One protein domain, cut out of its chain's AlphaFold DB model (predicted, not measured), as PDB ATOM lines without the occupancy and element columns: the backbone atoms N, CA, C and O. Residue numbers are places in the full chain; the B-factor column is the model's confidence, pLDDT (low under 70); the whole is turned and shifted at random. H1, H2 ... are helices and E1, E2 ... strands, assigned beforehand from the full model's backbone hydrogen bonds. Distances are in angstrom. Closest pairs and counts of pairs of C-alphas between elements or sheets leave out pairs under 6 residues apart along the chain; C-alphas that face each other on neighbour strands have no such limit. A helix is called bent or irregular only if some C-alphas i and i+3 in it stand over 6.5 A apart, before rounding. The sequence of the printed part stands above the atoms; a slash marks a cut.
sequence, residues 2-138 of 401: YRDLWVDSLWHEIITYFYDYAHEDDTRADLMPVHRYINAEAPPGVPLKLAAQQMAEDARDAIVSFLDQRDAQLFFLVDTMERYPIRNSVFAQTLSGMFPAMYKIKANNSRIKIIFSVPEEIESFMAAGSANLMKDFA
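What this domain is: This is residues 2 to 138 of the 401 residues of an uncharacterized protein of Massilia sp. Root335 (UniProt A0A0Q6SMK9). One long helix, H1, bridges two groups of helices: its first residues pack on H4, and its later part packs on H2 and the long H3, with H5 by the far end of H4 and little H6 near the same helix. A short ribbon of two parallel strands, E1 and E2, runs beside this bridge, E2 near H4. The printed part has 137 residues with six named helices and two named strands, in the order H1, H2, H3, E1, H4, E2, H5, H6, and is mostly helix. It is only just compact, close to loose, with a radius of gyration of the C-alphas of 17.1 A, and spans 49 by 35 by 26 A.

Where its parts are: H1 is residues 2 to 21, 28.6 A long, beginning with C-alpha 2 at (-36.717, 49.415, 35.077). H2 is residues 32 to 38, and H3, the longest helix, is residues 48 to 69, 31.0 A. E1 is residues 74 to 78, 12.7 A. H4 is residues 89 to 108, 29.4 A, and E2 is residues 112 to 116, 13.1 A. H5, residues 120 to 129, is irregular, with C-alphas 121 and 124 7.3 A apart. H6, residues 133 to 136, ends with C-alpha 136 at (-30.215, 37.314, 30.755).

How they stand to each other: H1 is the hub, touching three helices. With residues 15 to 19 alone it touches H2, the closest C-alphas being those of Tyr 19 and Val 34, 6.0 A. With residues 11 to 18 alone it touches H3 at a steep tilt of 61 degrees, C-alphas 15 and 59 coming closest at 7.0 A. H2 and H3 form a helical hairpin, closest at C-alphas 34 and 59, 4.4 A. With residues 2 to 7 alone H1 touches H4, closest at C-alphas 3 and 97, 4.1 A, also at a steep tilt of 61 degrees. E1 and E2 are parallel neighbours, with N 76 and O 113 at 2.8 A and N 115 and O 76 at 2.9 A, within hydrogen-bond range. E1, H4 and E2 form a strand-helix-strand unit, two parallel strands joined through a helix, with a right-handed crossover. H4 touches H5 with residues 92 to 96 alone, about perpendicular at 86 degrees, closest at C-alphas 92 and 129, 5.4 A. H6 is close to H4 but not clearly touching, C-alphas 136 and 99 being 5.8 A apart. Each O i to N i+4 pair is within hydrogen-bond range in H1, H2 and H3, against 15 of 16 in H4 and 4 of 6 in H5; H6 is too short for such a pair.

The domain as a whole: The two C-alphas farthest apart are those of Gly 45 and Glu 121, 53.5 A. The printed part has no cut, and no link is long. The mean pLDDT of the printed part is 89.8, and residues 25 and 82 are under 70.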
ATOM      1  N   TYR A   2     -36.956  50.361  33.963       86.69
ATOM      2  CA  TYR A   2     -36.717  49.415  35.077       86.69
ATOM      3  C   TYR A   2     -35.245  49.028  35.277       86.69
ATOM      4  O   TYR A   2     -34.807  48.893  36.411       86.69
ATOM      5  N   ARG A   3     -34.468  48.904  34.192       89.69
ATOM      6  CA  ARG A   3     -33.028  48.617  34.273       89.69
ATOM      7  C   ARG A   3     -32.260  49.662  35.081       89.69
ATOM      8  O   ARG A   3     -31.522  49.291  35.978       89.69
ATOM      9  N   ASP A   4     -32.391  50.943  34.742       91.88
ATOM     10  CA  ASP A   4     -31.609  51.995  35.403       91.88
ATOM     11  C   ASP A   4     -32.061  52.186  36.853       91.88
ATOM     12  O   ASP A   4     -31.214  52.309  37.729       91.88
ATOM     13  N   LEU A   5     -33.368  52.051  37.117       92.81
ATOM     14  CA  LEU A   5     -33.896  52.026  38.481       92.81
ATOM     15  C   LEU A   5     -33.243  50.915  39.317       92.81
ATOM     16  O   LEU A   5     -32.779  51.180  40.416       92.81
ATOM     17  N   TRP A   6     -33.138  49.694  38.782       94.06
ATOM     18  CA  TRP A   6     -32.469  48.591  39.476       94.06
ATOM     19  C   TRP A   6     -30.974  48.811  39.678       94.06
ATOM     20  O   TRP A   6     -30.444  48.418  40.712       94.06
ATOM     21  N   VAL A   7     -30.283  49.421  38.711       94.62
ATOM     22  CA  VAL A   7     -28.862  49.765  38.866       94.62
ATOM     23  C   VAL A   7     -28.688  50.716  40.043       94.62
ATOM     24  O   VAL A   7     -27.816  50.490  40.878       94.62
ATOM     25  N   ASP A   8     -29.528  51.744  40.123       94.25
ATOM     26  CA  ASP A   8     -29.469  52.722  41.202       94.25
ATOM     27  C   ASP A   8     -29.876  52.111  42.548       94.25
ATOM     28  O   ASP A   8     -29.180  52.338  43.533       94.25
ATOM     29  N   SER A   9     -30.918  51.270  42.591       94.62
ATOM     30  CA  SER A   9     -31.327  50.555  43.808       94.62
ATOM     31  C   SER A   9     -30.243  49.609  44.327       94.62
ATOM     32  O   SER A   9     -29.917  49.657  45.506       94.62
ATOM     33  N   LEU A  10     -29.638  48.782  43.468       95.00
ATOM     34  CA  LEU A  10     -28.566  47.868  43.880       95.00
ATOM     35  C   LEU A  10     -27.339  48.633  44.385       95.00
ATOM     36  O   LEU A  10     -26.745  48.251  45.390       95.00
ATOM     37  N   TRP A  11     -26.969  49.728  43.718       96.44
ATOM     38  CA  TRP A  11     -25.887  50.580  44.200       96.44
ATOM     39  C   TRP A  11     -26.216  51.254  45.523       96.44
ATOM     40  O   TRP A  11     -25.329  51.361  46.359       96.44
ATOM     41  N   HIS A  12     -27.458  51.688  45.719       95.62
ATOM     42  CA  HIS A  12     -27.885  52.267  46.984       95.62
ATOM     43  C   HIS A  12     -27.699  51.272  48.136       95.62
ATOM     44  O   HIS A  12     -27.061  51.619  49.120       95.62
ATOM     45  N   GLU A  13     -28.139  50.021  47.977       96.00
ATOM     46  CA  GLU A  13     -27.939  48.973  48.992       96.00
ATOM     47  C   GLU A  13     -26.452  48.686  49.262       96.00
ATOM     48  O   GLU A  13     -26.036  48.563  50.412       96.00
ATOM     49  N   ILE A  14     -25.623  48.628  48.211       96.31
ATOM     50  CA  ILE A  14     -24.169  48.445  48.355       96.31
ATOM     51  C   ILE A  14     -23.549  49.619  49.129       96.31
ATOM     52  O   ILE A  14     -22.752  49.407  50.037       96.31
ATOM     53  N   ILE A  15     -23.917  50.854  48.790       97.12
ATOM     54  CA  ILE A  15     -23.425  52.060  49.464       97.12
ATOM     55  C   ILE A  15     -23.851  52.070  50.933       97.12
ATOM     56  O   ILE A  15     -23.016  52.346  51.790       97.12
ATOM     57  N   THR A  16     -25.106  51.734  51.236       95.94
ATOM     58  CA  THR A  16     -25.610  51.638  52.615       95.94
ATOM     59  C   THR A  16     -24.823  50.606  53.422       95.94
ATOM     60  O   THR A  16     -24.376  50.913  54.523       95.94
ATOM     61  N   TYR A  17     -24.537  49.431  52.851       95.44
ATOM     62  CA  TYR A  17     -23.682  48.433  53.502       95.44
ATOM     63  C   TYR A  17     -22.288  48.987  53.846       95.44
ATOM     64  O   TYR A  17     -21.815  48.823  54.969       95.44
ATOM     65  N   PHE A  18     -21.629  49.673  52.904       95.69
ATOM     66  CA  PHE A  18     -20.306  50.256  53.153       95.69
ATOM     67  C   PHE A  18     -20.340  51.454  54.101       95.69
ATOM     68  O   PHE A  18     -19.350  51.710  54.781       95.69
ATOM     69  N   TYR A  19     -21.457  52.176  54.166       95.50
ATOM     70  CA  TYR A  19     -21.660  53.224  55.158       95.50
ATOM     71  C   TYR A  19     -21.679  52.642  56.570       95.50
ATOM     72  O   TYR A  19     -20.947  53.131  57.426       95.50
ATOM     73  N   ASP A  20     -22.454  51.578  56.787       93.00
ATOM     74  CA  ASP A  20     -22.536  50.901  58.084       93.00
ATOM     75  C   ASP A  20     -21.186  50.276  58.467       93.00
ATOM     76  O   ASP A  20     -20.704  50.468  59.582       93.00
ATOM     77  N   TYR A  21     -20.517  49.629  57.508       89.56
ATOM     78  CA  TYR A  21     -19.185  49.045  57.690       89.56
ATOM     79  C   TYR A  21     -18.105  50.087  58.038       89.56
ATOM     80  O   TYR A  21     -17.201  49.819  58.829       89.56
ATOM     81  N   ALA A  22     -18.184  51.298  57.475       85.81
ATOM     82  CA  ALA A  22     -17.207  52.364  57.714       85.81
ATOM     83  C   ALA A  22     -17.223  52.917  59.152       85.81
ATOM     84  O   ALA A  22     -16.310  53.657  59.526       85.81
ATOM     85  N   HIS A  23     -18.244  52.595  59.954       79.50
ATOM     86  CA  HIS A  23     -18.299  52.984  61.367       79.50
ATOM     87  C   HIS A  23     -17.507  52.049  62.283       79.50
ATOM     88  O   HIS A  23     -17.340  52.378  63.457       79.50
ATOM     89  N   GLU A  24     -17.007  50.921  61.772       71.31
ATOM     90  CA  GLU A  24     -16.352  49.908  62.600       71.31
ATOM     91  C   GLU A  24     -14.825  50.088  62.757       71.31
ATOM     92  O   GLU A  24     -14.300  49.462  63.665       71.31
ATOM     93  N   ASP A  25     -14.111  50.941  61.986       64.50
ATOM     94  CA  ASP A  25     -12.633  51.112  62.096       64.50
ATOM     95  C   ASP A  25     -12.020  52.263  61.229       64.50
ATOM     96  O   ASP A  25     -12.739  53.065  60.625       64.50
ATOM     97  N   ASP A  26     -10.673  52.324  61.125       75.44
ATOM     98  CA  ASP A  26      -9.797  53.193  60.285       75.44
ATOM     99  C   ASP A  26     -10.172  53.300  58.779       75.44
ATOM    100  O   ASP A  26      -9.523  53.999  57.997       75.44
ATOM    101  N   THR A  27     -11.238  52.633  58.337       87.62
ATOM    102  CA  THR A  27     -11.750  52.617  56.956       87.62
ATOM    103  C   THR A  27     -12.531  53.881  56.588       87.62
ATOM    104  O   THR A  27     -12.761  54.148  55.405       87.62
ATOM    105  N   ARG A  28     -12.908  54.702  57.579       86.69
ATOM    106  CA  ARG A  28     -13.707  55.922  57.381       86.69
ATOM    107  C   ARG A  28     -13.059  56.936  56.438       86.69
ATOM    108  O   ARG A  28     -13.772  57.656  55.741       86.69
ATOM    109  N   ALA A  29     -11.728  57.018  56.420       90.88
ATOM    110  CA  ALA A  29     -11.016  57.917  55.515       90.88
ATOM    111  C   ALA A  29     -11.187  57.485  54.048       90.88
ATOM    112  O   ALA A  29     -11.558  58.310  53.211       90.88
ATOM    113  N   ASP A  30     -11.004  56.192  53.767       92.94
ATOM    114  CA  ASP A  30     -11.138  55.603  52.428       92.94
ATOM    115  C   ASP A  30     -12.586  55.688  51.908       92.94
ATOM    116  O   ASP A  30     -12.822  55.862  50.713       92.94
ATOM    117  N   LEU A  31     -13.567  55.597  52.813       96.06
ATOM    118  CA  LEU A  31     -15.002  55.587  52.505       96.06
ATOM    119  C   LEU A  31     -15.695  56.935  52.775       96.06
ATOM    120  O   LEU A  31     -16.924  57.017  52.811       96.06
ATOM    121  N   MET A  32     -14.941  58.028  52.915       95.50
ATOM    122  CA  MET A  32     -15.509  59.364  53.142       95.50
ATOM    123  C   MET A  32     -16.547  59.787  52.077       95.50
ATOM    124  O   MET A  32     -17.570  60.369  52.451       95.50
ATOM    125  N   PRO A  33     -16.373  59.493  50.770       97.25
ATOM    126  CA  PRO A  33     -17.398  59.797  49.765       97.25
ATOM    127  C   PRO A  33     -18.738  59.084  50.004       97.25
ATOM    128  O   PRO A  33     -19.794  59.686  49.805       97.25
ATOM    129  N   VAL A  34     -18.707  57.849  50.514       96.94
ATOM    130  CA  VAL A  34     -19.906  57.085  50.906       96.94
ATOM    131  C   VAL A  34     -20.651  57.811  52.030       96.94
ATOM    132  O   VAL A  34     -21.863  58.016  51.943       96.94
ATOM    133  N   HIS A  35     -19.922  58.284  53.048       95.06
ATOM    134  CA  HIS A  35     -20.494  59.045  54.164       95.06
ATOM    135  C   HIS A  35     -21.165  60.341  53.704       95.06
ATOM    136  O   HIS A  35     -22.274  60.651  54.141       95.06
ATOM    137  N   ARG A  36     -20.515  61.089  52.804       94.94
ATOM    138  CA  ARG A  36     -21.082  62.324  52.245       94.94
ATOM    139  C   ARG A  36     -22.371  62.048  51.488       94.94
ATOM    140  O   ARG A  36     -23.335  62.785  51.675       94.94
ATOM    141  N   TYR A  37     -22.392  61.001  50.659       95.94
ATOM    142  CA  TYR A  37     -23.573  60.616  49.889       95.94
ATOM    143  C   TYR A  37     -24.774  60.306  50.794       95.94
ATOM    144  O   TYR A  37     -25.828  60.913  50.610       95.94
ATOM    145  N   ILE A  38     -24.612  59.436  51.798       95.75
ATOM    146  CA  ILE A  38     -25.706  59.045  52.707       95.75
ATOM    147  C   ILE A  38     -26.207  60.231  53.544       95.75
ATOM    148  O   ILE A  38     -27.415  60.404  53.700       95.75
ATOM    149  N   ASN A  39     -25.303  61.090  54.026       94.69
ATOM    150  CA  ASN A  39     -25.665  62.265  54.828       94.69
ATOM    151  C   ASN A  39     -26.067  63.492  53.991       94.69
ATOM    152  O   ASN A  39     -26.333  64.555  54.550       94.69
ATOM    153  N   ALA A  40     -26.123  63.356  52.660       93.88
ATOM    154  CA  ALA A  40     -26.460  64.427  51.725       93.88
ATOM    155  C   ALA A  40     -25.637  65.721  51.937       93.88
ATOM    156  O   ALA A  40     -26.156  66.832  51.802       93.88
ATOM    157  N   GLU A  41     -24.343  65.583  52.244       94.00
ATOM    158  CA  GLU A  41     -23.389  66.685  52.445       94.00
ATOM    159  C   GLU A  41     -23.000  67.359  51.112       94.00
ATOM    160  O   GLU A  41     -21.864  67.268  50.638       94.00
ATOM    161  N   ALA A  42     -23.968  68.013  50.467       91.31
ATOM    162  CA  ALA A  42     -23.781  68.640  49.166       91.31
ATOM    163  C   ALA A  42     -22.800  69.831  49.232       91.31
ATOM    164  O   ALA A  42     -22.894  70.660  50.145       91.31
ATOM    165  N   PRO A  43     -21.899  69.990  48.241       88.75
ATOM    166  CA  PRO A  43     -21.034  71.158  48.163       88.75
ATOM    167  C   PRO A  43     -21.847  72.459  48.044       88.75
ATOM    168  O   PRO A  43     -22.820  72.517  47.280       88.75
ATOM    169  N   PRO A  44     -21.452  73.533  48.747       92.31
ATOM    170  CA  PRO A  44     -22.151  74.808  48.668       92.31
ATOM    171  C   PRO A  44     -22.096  75.377  47.243       92.31
ATOM    172  O   PRO A  44     -21.056  75.366  46.589       92.31
ATOM    173  N   GLY A  45     -23.228  75.901  46.764       93.50
ATOM    174  CA  GLY A  45     -23.327  76.562  45.456       93.50
ATOM    175  C   GLY A  45     -23.544  75.634  44.254       93.50
ATOM    176  O   GLY A  45     -23.707  76.133  43.142       93.50
ATOM    177  N   VAL A  46     -23.602  74.312  44.448       92.81
ATOM    178  CA  VAL A  46     -23.912  73.351  43.375       92.81
ATOM    179  C   VAL A  46     -25.416  73.039  43.364       92.81
ATOM    180  O   VAL A  46     -25.995  72.789  44.424       92.81
ATOM    181  N   PRO A  47     -26.088  73.015  42.196       95.50
ATOM    182  CA  PRO A  47     -27.480  72.575  42.110       95.50
ATOM    183  C   PRO A  47     -27.666  71.160  42.679       95.50
ATOM    184  O   PRO A  47     -26.963  70.235  42.274       95.50
ATOM    185  N   LEU A  48     -28.660  70.971  43.555       91.94
ATOM    186  CA  LEU A  48     -28.868  69.728  44.321       91.94
ATOM    187  C   LEU A  48     -28.880  68.455  43.465       91.94
ATOM    188  O   LEU A  48     -28.298  67.448  43.847       91.94
ATOM    189  N   LYS A  49     -29.513  68.497  42.285       92.94
ATOM    190  CA  LYS A  49     -29.577  67.342  41.378       92.94
ATOM    191  C   LYS A  49     -28.195  66.929  40.862       92.94
ATOM    192  O   LYS A  49     -27.918  65.737  40.782       92.94
ATOM    193  N   LEU A  50     -27.356  67.904  40.512       93.94
ATOM    194  CA  LEU A  50     -26.001  67.653  40.021       93.94
ATOM    195  C   LEU A  50     -25.096  67.185  41.165       93.94
ATOM    196  O   LEU A  50     -24.354  66.224  40.994       93.94
ATOM    197  N   ALA A  51     -25.221  67.811  42.341       94.31
ATOM    198  CA  ALA A  51     -24.507  67.390  43.543       94.31
ATOM    199  C   ALA A  51     -24.830  65.930  43.905       94.31
ATOM    200  O   ALA A  51     -23.917  65.139  44.107       94.31
ATOM    201  N   ALA A  52     -26.110  65.542  43.900       92.56
ATOM    202  CA  ALA A  52     -26.526  64.174  44.208       92.56
ATOM    203  C   ALA A  52     -25.966  63.135  43.219       92.56
ATOM    204  O   ALA A  52     -25.578  62.047  43.638       92.56
ATOM    205  N   GLN A  53     -25.906  63.463  41.922       93.62
ATOM    206  CA  GLN A  53     -25.319  62.582  40.905       93.62
ATOM    207  C   GLN A  53     -23.816  62.397  41.123       93.62
ATOM    208  O   GLN A  53     -23.361  61.258  41.187       93.62
ATOM    209  N   GLN A  54     -23.078  63.495  41.317       95.94
ATOM    210  CA  GLN A  54     -21.638  63.435  41.566       95.94
ATOM    211  C   GLN A  54     -21.322  62.653  42.842       95.94
ATOM    212  O   GLN A  54     -20.474  61.774  42.835       95.94
ATOM    213  N   MET A  55     -22.053  62.912  43.929       96.38
ATOM    214  CA  MET A  55     -21.845  62.212  45.198       96.38
ATOM    215  C   MET A  55     -22.121  60.708  45.082       96.38
ATOM    216  O   MET A  55     -21.438  59.913  45.720       96.38
ATOM    217  N   ALA A  56     -23.108  60.307  44.273       95.81
ATOM    218  CA  ALA A  56     -23.378  58.897  44.014       95.81
ATOM    219  C   ALA A  56     -22.231  58.234  43.237       95.81
ATOM    220  O   ALA A  56     -21.873  57.099  43.538       95.81
ATOM    221  N   GLU A  57     -21.669  58.921  42.243       96.44
ATOM    222  CA  GLU A  57     -20.512  58.440  41.478       96.44
ATOM    223  C   GLU A  57     -19.263  58.342  42.362       96.44
ATOM    224  O   GLU A  57     -18.673  57.268  42.443       96.44
ATOM    225  N   ASP A  58     -18.952  59.388  43.134       97.19
ATOM    226  CA  ASP A  58     -17.815  59.403  44.059       97.19
ATOM    227  C   ASP A  58     -17.909  58.270  45.099       97.19
ATOM    228  O   ASP A  58     -16.910  57.633  45.433       97.19
ATOM    229  N   ALA A  59     -19.115  57.987  45.611       97.69
ATOM    230  CA  ALA A  59     -19.346  56.880  46.537       97.69
ATOM    231  C   ALA A  59     -19.103  55.509  45.882       97.69
ATOM    232  O   ALA A  59     -18.492  54.634  46.499       97.69
ATOM    233  N   ARG A  60     -19.548  55.315  44.632       97.56
ATOM    234  CA  ARG A  60     -19.316  54.073  43.870       97.56
ATOM    235  C   ARG A  60     -17.823  53.851  43.634       97.56
ATOM    236  O   ARG A  60     -17.322  52.763  43.916       97.56
ATOM    237  N   ASP A  61     -17.117  54.885  43.191       97.50
ATOM    238  CA  ASP A  61     -15.681  54.826  42.903       97.50
ATOM    239  C   ASP A  61     -14.854  54.587  44.171       97.50
ATOM    240  O   ASP A  61     -13.894  53.806  44.150       97.50
ATOM    241  N   ALA A  62     -15.252  55.191  45.297       97.69
ATOM    242  CA  ALA A  62     -14.626  54.953  46.594       97.69
ATOM    243  C   ALA A  62     -14.752  53.488  47.030       97.69
ATOM    244  O   ALA A  62     -13.763  52.891  47.444       97.69
ATOM    245  N   ILE A  63     -15.933  52.878  46.878       97.62
ATOM    246  CA  ILE A  63     -16.160  51.463  47.219       97.62
ATOM    247  C   ILE A  63     -15.309  50.538  46.344       97.62
ATOM    248  O   ILE A  63     -14.690  49.604  46.850       97.62
ATOM    249  N   VAL A  64     -15.253  50.786  45.033       97.38
ATOM    250  CA  VAL A  64     -14.439  49.971  44.117       97.38
ATOM    251  C   VAL A  64     -12.956  50.098  44.459       97.38
ATOM    252  O   VAL A  64     -12.279  49.083  44.614       97.38
ATOM    253  N   SER A  65     -12.478  51.326  44.671       97.12
ATOM    254  CA  SER A  65     -11.092  51.594  45.071       97.12
ATOM    255  C   SER A  65     -10.748  50.927  46.402       97.12
ATOM    256  O   SER A  65      -9.686  50.326  46.540       97.12
ATOM    257  N   PHE A  66     -11.665  50.986  47.368       96.38
ATOM    258  CA  PHE A  66     -11.534  50.339  48.668       96.38
ATOM    259  C   PHE A  66     -11.379  48.818  48.539       96.38
ATOM    260  O   PHE A  66     -10.501  48.228  49.176       96.38
ATOM    261  N   LEU A  67     -12.210  48.184  47.703       96.94
ATOM    262  CA  LEU A  67     -12.138  46.748  47.420       96.94
ATOM    263  C   LEU A  67     -10.827  46.376  46.717       96.94
ATOM    264  O   LEU A  67     -10.205  45.383  47.088       96.94
ATOM    265  N   ASP A  68     -10.385  47.173  45.743       96.69
ATOM    266  CA  ASP A  68      -9.138  46.928  45.014       96.69
ATOM    267  C   ASP A  68      -7.902  47.051  45.909       96.69
ATOM    268  O   ASP A  68      -7.035  46.179  45.871       96.69
ATOM    269  N   GLN A  69      -7.836  48.081  46.758       95.88
ATOM    270  CA  GLN A  69      -6.726  48.286  47.698       95.88
ATOM    271  C   GLN A  69      -6.566  47.130  48.689       95.88
ATOM    272  O   GLN A  69      -5.453  46.836  49.122       95.88
ATOM    273  N   ARG A  70      -7.672  46.472  49.048       94.75
ATOM    274  CA  ARG A  70      -7.696  45.341  49.987       94.75
ATOM    275  C   ARG A  70      -7.678  43.979  49.299       94.75
ATOM    276  O   ARG A  70      -7.776  42.966  49.983       94.75
ATOM    277  N   ASP A  71      -7.585  43.954  47.970       96.12
ATOM    278  CA  ASP A  71      -7.730  42.750  47.147       96.12
ATOM    279  C   ASP A  71      -8.989  41.923  47.493       96.12
ATOM    280  O   ASP A  71      -9.012  40.695  47.430       96.12
ATOM    281  N   ALA A  72     -10.072  42.607  47.868       95.88
ATOM    282  CA  ALA A  72     -11.302  42.000  48.356       95.88
ATOM    283  C   ALA A  72     -12.359  41.869  47.249       95.88
ATOM    284  O   ALA A  72     -12.320  42.555  46.227       95.88
ATOM    285  N   GLN A  73     -13.337  40.986  47.453       96.75
ATOM    286  CA  GLN A  73     -14.506  40.848  46.583       96.75
ATOM    287  C   GLN A  73     -15.789  41.000  47.395       96.75
ATOM    288  O   GLN A  73     -15.925  40.410  48.464       96.75
ATOM    289  N   LEU A  74     -16.747  41.751  46.853       95.81
ATOM    290  CA  LEU A  74     -18.089  41.862  47.411       95.81
ATOM    291  C   LEU A  74     -19.001  40.834  46.745       95.81
ATOM    292  O   LEU A  74     -19.213  40.885  45.532       95.81
ATOM    293  N   PHE A  75     -19.593  39.954  47.547       94.69
ATOM    294  CA  PHE A  75     -20.669  39.068  47.114       94.69
ATOM    295  C   PHE A  75     -21.998  39.590  47.656       94.69
ATOM    296  O   PHE A  75     -22.269  39.503  48.849       94.69
ATOM    297  N   PHE A  76     -22.829  40.128  46.767       92.06
ATOM    298  CA  PHE A  76     -24.178  40.578  47.080       92.06
ATOM    299  C   PHE A  76     -25.167  39.469  46.716       92.06
ATOM    300  O   PHE A  76     -25.458  39.239  45.538       92.06
ATOM    301  N   LEU A  77     -25.640  38.747  47.728       91.25
ATOM    302  CA  LEU A  77     -26.573  37.634  47.572       91.25
ATOM    303  C   LEU A  77     -27.998  38.143  47.772       91.25
ATOM    304  O   LEU A  77     -28.379  38.541  48.868       91.25
ATOM    305  N   VAL A  78     -28.788  38.110  46.706       88.19
ATOM    306  CA  VAL A  78     -30.225  38.350  46.769       88.19
ATOM    307  C   VAL A  78     -30.890  36.996  46.989       88.19
ATOM    308  O   VAL A  78     -30.939  36.159  46.082       88.19
ATOM    309  N   ASP A  79     -31.327  36.774  48.226       82.25
ATOM    310  CA  ASP A  79     -31.998  35.541  48.621       82.25
ATOM    311  C   ASP A  79     -33.411  35.452  48.024       82.25
ATOM    312  O   ASP A  79     -34.023  36.437  47.600       82.25
ATOM    313  N   THR A  80     -33.917  34.226  47.978       75.50
ATOM    314  CA  THR A  80     -35.223  33.884  47.440       75.50
ATOM    315  C   THR A  80     -36.357  34.562  48.214       75.50
ATOM    316  O   THR A  80     -36.343  34.667  49.439       75.50
ATOM    317  N   MET A  81     -37.398  34.984  47.500       74.38
ATOM    318  CA  MET A  81     -38.643  35.445  48.114       74.38
ATOM    319  C   MET A  81     -39.503  34.256  48.557       74.38
ATOM    320  O   MET A  81     -39.644  33.279  47.824       74.38
ATOM    321  N   GLU A  82     -40.188  34.366  49.700       69.62
ATOM    322  CA  GLU A  82     -41.157  33.337  50.123       69.62
ATOM    323  C   GLU A  82     -42.343  33.206  49.152       69.62
ATOM    324  O   GLU A  82     -42.959  32.145  49.034       69.62
ATOM    325  N   ARG A  83     -42.707  34.304  48.477       80.56
ATOM    326  CA  ARG A  83     -43.860  34.374  47.576       80.56
ATOM    327  C   ARG A  83     -43.501  35.126  46.310       80.56
ATOM    328  O   ARG A  83     -43.379  36.344  46.332       80.56
ATOM    329  N   TYR A  84     -43.421  34.402  45.202       83.38
ATOM    330  CA  TYR A  84     -43.248  34.987  43.881       83.38
ATOM    331  C   TYR A  84     -44.614  35.245  43.238       83.38
ATOM    332  O   TYR A  84     -45.335  34.288  42.940       83.38
ATOM    333  N   PRO A  85     -45.010  36.508  42.997       86.69
ATOM    334  CA  PRO A  85     -46.244  36.813  42.287       86.69
ATOM    335  C   PRO A  85     -46.025  36.627  40.777       86.69
ATOM    336  O   PRO A  85     -46.108  37.576  40.009       86.69
ATOM    337  N   ILE A  86     -45.732  35.401  40.340       82.62
ATOM    338  CA  ILE A  86     -45.287  35.100  38.967       82.62
ATOM    339  C   ILE A  86     -46.328  35.418  37.883       82.62
ATOM    340  O   ILE A  86     -45.968  35.652  36.737       82.62
ATOM    341  N   ARG A  87     -47.615  35.494  38.248       83.50
ATOM    342  CA  ARG A  87     -48.698  35.948  37.356       83.50
ATOM    343  C   ARG A  87     -48.860  37.468  37.305       83.50
ATOM    344  O   ARG A  87     -49.647  37.980  36.516       83.50
ATOM    345  N   ASN A  88     -48.150  38.202  38.155       86.62
ATOM    346  CA  ASN A  88     -48.157  39.654  38.129       86.62
ATOM    347  C   ASN A  88     -47.196  40.134  37.034       86.62
ATOM    348  O   ASN A  88     -45.977  40.018  37.161       86.62
ATOM    349  N   SER A  89     -47.739  40.719  35.969       83.88
ATOM    350  CA  SER A  89     -46.941  41.257  34.864       83.88
ATOM    351  C   SER A  89     -45.950  42.333  35.319       83.88
ATOM    352  O   SER A  89     -44.859  42.420  34.764       83.88
ATOM    353  N   VAL A  90     -46.282  43.117  36.353       88.38
ATOM    354  CA  VAL A  90     -45.370  44.107  36.948       88.38
ATOM    355  C   VAL A  90     -44.177  43.411  37.589       88.38
ATOM    356  O   VAL A  90     -43.054  43.890  37.460       88.38
ATOM    357  N   PHE A  91     -44.386  42.264  38.235       87.50
ATOM    358  CA  PHE A  91     -43.295  41.483  38.814       87.50
ATOM    359  C   PHE A  91     -42.355  40.943  37.731       87.50
ATOM    360  O   PHE A  91     -41.146  41.156  37.812       87.50
ATOM    361  N   ALA A  92     -42.903  40.341  36.671       83.19
ATOM    362  CA  ALA A  92     -42.111  39.862  35.537       83.19
ATOM    363  C   ALA A  92     -41.319  41.003  34.866       83.19
ATOM    364  O   ALA A  92     -40.117  40.883  34.636       83.19
ATOM    365  N   GLN A  93     -41.962  42.154  34.632       83.81
ATOM    366  CA  GLN A  93     -41.297  43.354  34.107       83.81
ATOM    367  C   GLN A  93     -40.198  43.863  35.044       83.81
ATOM    368  O   GLN A  93     -39.125  44.258  34.584       83.81
ATOM    369  N   THR A  94     -40.433  43.815  36.353       88.56
ATOM    370  CA  THR A  94     -39.456  44.218  37.363       88.56
ATOM    371  C   THR A  94     -38.219  43.320  37.304       88.56
ATOM    372  O   THR A  94     -37.111  43.843  37.179       88.56
ATOM    373  N   LEU A  95     -38.383  41.993  37.286       86.69
ATOM    374  CA  LEU A  95     -37.269  41.047  37.134       86.69
ATOM    375  C   LEU A  95     -36.530  41.217  35.799       86.69
ATOM    376  O   LEU A  95     -35.300  41.195  35.772       86.69
ATOM    377  N   SER A  96     -37.257  41.482  34.707       82.75
ATOM    378  CA  SER A  96     -36.655  41.744  33.389       82.75
ATOM    379  C   SER A  96     -35.734  42.974  33.383       82.75
ATOM    380  O   SER A  96     -34.804  43.056  32.587       82.75
ATOM    381  N   GLY A  97     -35.963  43.940  34.283       87.69
ATOM    382  CA  GLY A  97     -35.064  45.074  34.498       87.69
ATOM    383  C   GLY A  97     -33.866  44.734  35.384       87.69
ATOM    384  O   GLY A  97     -32.782  45.284  35.178       87.69
ATOM    385  N   MET A  98     -34.049  43.818  36.335       90.12
ATOM    386  CA  MET A  98     -33.036  43.432  37.313       90.12
ATOM    387  C   MET A  98     -31.877  42.661  36.674       90.12
ATOM    388  O   MET A  98     -30.724  43.018  36.907       90.12
ATOM    389  N   PHE A  99     -32.135  41.666  35.816       87.62
ATOM    390  CA  PHE A  99     -31.046  40.874  35.216       87.62
ATOM    391  C   PHE A  99     -30.063  41.725  34.387       87.62
ATOM    392  O   PHE A  99     -28.850  41.658  34.629       87.62
ATOM    393  N   PRO A 100     -30.519  42.622  33.488       87.69
ATOM    394  CA  PRO A 100     -29.619  43.528  32.777       87.69
ATOM    395  C   PRO A 100     -28.919  44.545  33.686       87.69
ATOM    396  O   PRO A 100     -27.859  45.062  33.315       87.69
ATOM    397  N   ALA A 101     -29.509  44.882  34.839       91.19
ATOM    398  CA  ALA A 101     -28.886  45.743  35.840       91.19
ATOM    399  C   ALA A 101     -27.731  45.022  36.548       91.19
ATOM    400  O   ALA A 101     -26.614  45.540  36.554       91.19
ATOM    401  N   MET A 102     -27.960  43.796  37.029       91.00
ATOM    402  CA  MET A 102     -26.925  42.939  37.619       91.00
ATOM    403  C   MET A 102     -25.750  42.744  36.654       91.00
ATOM    404  O   MET A 102     -24.590  42.913  37.034       91.00
ATOM    405  N   TYR A 103     -26.046  42.464  35.379       88.44
ATOM    406  CA  TYR A 103     -25.019  42.338  34.346       88.44
ATOM    407  C   TYR A 103     -24.230  43.640  34.154       88.44
ATOM    408  O   TYR A 103     -23.007  43.596  34.055       88.44
ATOM    409  N   LYS A 104     -24.900  44.805  34.133       90.62
ATOM    410  CA  LYS A 104     -24.239  46.117  33.994       90.62
ATOM    411  C   LYS A 104     -23.278  46.386  35.154       90.62
ATOM    412  O   LYS A 104     -22.158  46.818  34.908       90.62
ATOM    413  N   ILE A 105     -23.691  46.108  36.393       92.31
ATOM    414  CA  ILE A 105     -22.836  46.311  37.571       92.31
ATOM    415  C   ILE A 105     -21.623  45.378  37.510       92.31
ATOM    416  O   ILE A 105     -20.498  45.854  37.636       92.31
ATOM    417  N   LYS A 106     -21.833  44.089  37.214       88.88
ATOM    418  CA  LYS A 106     -20.755  43.099  37.061       88.88
ATOM    419  C   LYS A 106     -19.780  43.444  35.927       88.88
ATOM    420  O   LYS A 106     -18.580  43.243  36.079       88.88
ATOM    421  N   ALA A 107     -20.281  43.925  34.789       89.69
ATOM    422  CA  ALA A 107     -19.452  44.278  33.634       89.69
ATOM    423  C   ALA A 107     -18.550  45.488  33.917       89.69
ATOM    424  O   ALA A 107     -17.424  45.534  33.433       89.69
ATOM    425  N   ASN A 108     -19.037  46.432  34.723       91.31
ATOM    426  CA  ASN A 108     -18.288  47.629  35.087       91.31
ATOM    427  C   ASN A 108     -17.381  47.421  36.312       91.31
ATOM    428  O   ASN A 108     -16.492  48.231  36.533       91.31
ATOM    429  N   ASN A 109     -17.596  46.363  37.107       93.50
ATOM    430  CA  ASN A 109     -16.918  46.162  38.391       93.50
ATOM    431  C   ASN A 109     -16.556  44.685  38.589       93.50
ATOM    432  O   ASN A 109     -17.393  43.861  38.961       93.50
ATOM    433  N   SER A 110     -15.286  44.335  38.388       93.25
ATOM    434  CA  SER A 110     -14.815  42.949  38.516       93.25
ATOM    435  C   SER A 110     -14.870  42.426  39.959       93.25
ATOM    436  O   SER A 110     -15.082  41.223  40.148       93.25
ATOM    437  N   ARG A 111     -14.739  43.316  40.954       95.94
ATOM    438  CA  ARG A 111     -14.758  43.012  42.396       95.94
ATOM    439  C   ARG A 111     -16.153  42.799  42.984       95.94
ATOM    440  O   ARG A 111     -16.257  42.227  44.064       95.94
ATOM    441  N   ILE A 112     -17.213  43.218  42.291       95.94
ATOM    442  CA  ILE A 112     -18.594  43.109  42.778       95.94
ATOM    443  C   ILE A 112     -19.305  41.970  42.043       95.94
ATOM    444  O   ILE A 112     -19.446  41.976  40.818       95.94
ATOM    445  N   LYS A 113     -19.772  40.974  42.798       93.12
ATOM    446  CA  LYS A 113     -20.541  39.830  42.305       93.12
ATOM    447  C   LYS A 113     -21.943  39.884  42.889       93.12
ATOM    448  O   LYS A 113     -22.115  39.723  44.090       93.12
ATOM    449  N   ILE A 114     -22.941  40.078  42.035       92.00
ATOM    450  CA  ILE A 114     -24.348  40.024  42.438       92.00
ATOM    451  C   ILE A 114     -24.903  38.664  42.027       92.00
ATOM    452  O   ILE A 114     -24.844  38.303  40.849       92.00
ATOM    453  N   ILE A 115     -25.412  37.912  42.998       91.00
ATOM    454  CA  ILE A 115     -25.979  36.576  42.816       91.00
ATOM    455  C   ILE A 115     -27.447  36.653  43.212       91.00
ATOM    456  O   ILE A 115     -27.756  36.972  44.354       91.00
ATOM    457  N   PHE A 116     -28.344  36.364  42.272       89.06
ATOM    458  CA  PHE A 116     -29.769  36.228  42.551       89.06
ATOM    459  C   PHE A 116     -30.135  34.756  42.504       89.06
ATOM    460  O   PHE A 116     -30.018  34.116  41.456       89.06
ATOM    461  N   SER A 117     -30.540  34.233  43.652       89.00
ATOM    462  CA  SER A 117     -30.959  32.848  43.785       89.00
ATOM    463  C   SER A 117     -32.462  32.763  43.584       89.00
ATOM    464  O   SER A 117     -33.222  33.520  44.182       89.00
ATOM    465  N   VAL A 118     -32.892  31.816  42.757       87.12
ATOM    466  CA  VAL A 118     -34.303  31.571  42.465       87.12
ATOM    467  C   VAL A 118     -34.611  30.084  42.547       87.12
ATOM    468  O   VAL A 118     -33.765  29.279  42.152       87.12
ATOM    469  N   PRO A 119     -35.801  29.705  43.040       85.81
ATOM    470  CA  PRO A 119     -36.276  28.336  42.915       85.81
ATOM    471  C   PRO A 119     -36.382  27.942  41.435       85.81
ATOM    472  O   PRO A 119     -36.795  28.752  40.600       85.81
ATOM    473  N   GLU A 120     -36.021  26.703  41.103       85.25
ATOM    474  CA  GLU A 120     -36.105  26.185  39.728       85.25
ATOM    475  C   GLU A 120     -37.564  26.197  39.231       85.25
ATOM    476  O   GLU A 120     -37.840  26.461  38.064       85.25
ATOM    477  N   GLU A 121     -38.518  26.037  40.151       83.50
ATOM    478  CA  GLU A 121     -39.964  26.014  39.912       83.50
ATOM    479  C   GLU A 121     -40.513  27.305  39.288       83.50
ATOM    480  O   GLU A 121     -41.601  27.297  38.708       83.50
ATOM    481  N   ILE A 122     -39.800  28.428  39.426       84.88
ATOM    482  CA  ILE A 122     -40.209  29.712  38.843       84.88
ATOM    483  C   ILE A 122     -39.423  30.078  37.577       84.88
ATOM    484  O   ILE A 122     -39.693  31.122  36.977       84.88
ATOM    485  N   GLU A 123     -38.460  29.249  37.162       85.12
ATOM    486  CA  GLU A 123     -37.569  29.532  36.034       85.12
ATOM    487  C   GLU A 123     -38.348  29.744  34.736       85.12
ATOM    488  O   GLU A 123     -38.137  30.753  34.064       85.12
ATOM    489  N   SER A 124     -39.303  28.864  34.420       82.00
ATOM    490  CA  SER A 124     -40.123  28.964  33.204       82.00
ATOM    491  C   SER A 124     -40.926  30.270  33.140       82.00
ATOM    492  O   SER A 124     -41.037  30.888  32.079       82.00
ATOM    493  N   PHE A 125     -41.414  30.758  34.282       81.62
ATOM    494  CA  PHE A 125     -42.159  32.017  34.368       81.62
ATOM    495  C   PHE A 125     -41.260  33.236  34.190       81.62
ATOM    496  O   PHE A 125     -41.633  34.189  33.505       81.62
ATOM    497  N   MET A 126     -40.063  33.214  34.781       83.19
ATOM    498  CA  MET A 126     -39.075  34.274  34.559       83.19
ATOM    499  C   MET A 126     -38.596  34.280  33.113       83.19
ATOM    500  O   MET A 126     -38.435  35.347  32.521       83.19
ATOM    501  N   ALA A 127     -38.422  33.093  32.538       83.50
ATOM    502  CA  ALA A 127     -38.021  32.924  31.161       83.50
ATOM    503  C   ALA A 127     -39.061  33.525  30.199       83.50
ATOM    504  O   ALA A 127     -38.713  34.314  29.323       83.50
ATOM    505  N   ALA A 128     -40.349  33.250  30.416       81.88
ATOM    506  CA  ALA A 128     -41.432  33.825  29.618       81.88
ATOM    507  C   ALA A 128     -41.475  35.369  29.654       81.88
ATOM    508  O   ALA A 128     -41.946  35.997  28.708       81.88
ATOM    509  N   GLY A 129     -40.982  35.987  30.735       78.44
ATOM    510  CA  GLY A 129     -40.898  37.443  30.884       78.44
ATOM    511  C   GLY A 129     -39.623  38.086  30.324       78.44
ATOM    512  O   GLY A 129     -39.549  39.315  30.256       78.44
ATOM    513  N   SER A 130     -38.614  37.300  29.942       81.00
ATOM    514  CA  SER A 130     -37.346  37.822  29.421       81.00
ATOM    515  C   SER A 130     -37.445  38.134  27.929       81.00
ATOM    516  O   SER A 130     -37.885  37.319  27.120       81.00
ATOM    517  N   ALA A 131     -36.962  39.317  27.539       80.94
ATOM    518  CA  ALA A 131     -36.839  39.692  26.131       80.94
ATOM    519  C   ALA A 131     -35.635  39.023  25.437       80.94
ATOM    520  O   ALA A 131     -35.567  39.010  24.209       80.94
ATOM    521  N   ASN A 132     -34.660  38.508  26.200       83.62
ATOM    522  CA  ASN A 132     -33.470  37.842  25.673       83.62
ATOM    523  C   ASN A 132     -32.921  36.813  26.674       83.62
ATOM    524  O   ASN A 132     -31.937  37.062  27.372       83.62
ATOM    525  N   LEU A 133     -33.538  35.630  26.680       80.50
ATOM    526  CA  LEU A 133     -33.185  34.511  27.558       80.50
ATOM    527  C   LEU A 133     -31.696  34.187  27.560       80.50
ATOM    528  O   LEU A 133     -31.079  34.068  28.614       80.50
ATOM    529  N   MET A 134     -31.111  34.079  26.367       81.25
ATOM    530  CA  MET A 134     -29.712  33.694  26.219       81.25
ATOM    531  C   MET A 134     -28.784  34.697  26.888       81.25
ATOM    532  O   MET A 134     -27.789  34.291  27.469       81.25
ATOM    533  N   LYS A 135     -29.092  35.996  26.828       81.56
ATOM    534  CA  LYS A 135     -28.272  37.029  27.465       81.56
ATOM    535  C   LYS A 135     -28.538  37.130  28.965       81.56
ATOM    536  O   LYS A 135     -27.583  37.237  29.732       81.56
ATOM    537  N   ASP A 136     -29.806  37.103  29.363       78.94
ATOM    538  CA  ASP A 136     -30.215  37.314  30.755       78.94
ATOM    539  C   ASP A 136     -29.814  36.130  31.646       78.94
ATOM    540  O   ASP A 136     -29.441  36.326  32.802       78.94
ATOM    541  N   PHE A 137     -29.794  34.917  31.083       81.69
ATOM    542  CA  PHE A 137     -29.442  33.680  31.781       81.69
ATOM    543  C   PHE A 137     -28.101  33.075  31.328       81.69
ATOM    544  O   PHE A 137     -27.748  31.997  31.789       81.69
ATOM    545  N   ALA A 138     -27.292  33.758  30.501       80.75
ATOM    546  CA  ALA A 138     -25.973  33.258  30.062       80.75
ATOM    547  C   ALA A 138     -25.052  32.840  31.220       80.75
ATOM    548  O   ALA A 138     -24.193  31.979  31.055       80.75
TER     549      ALA A 138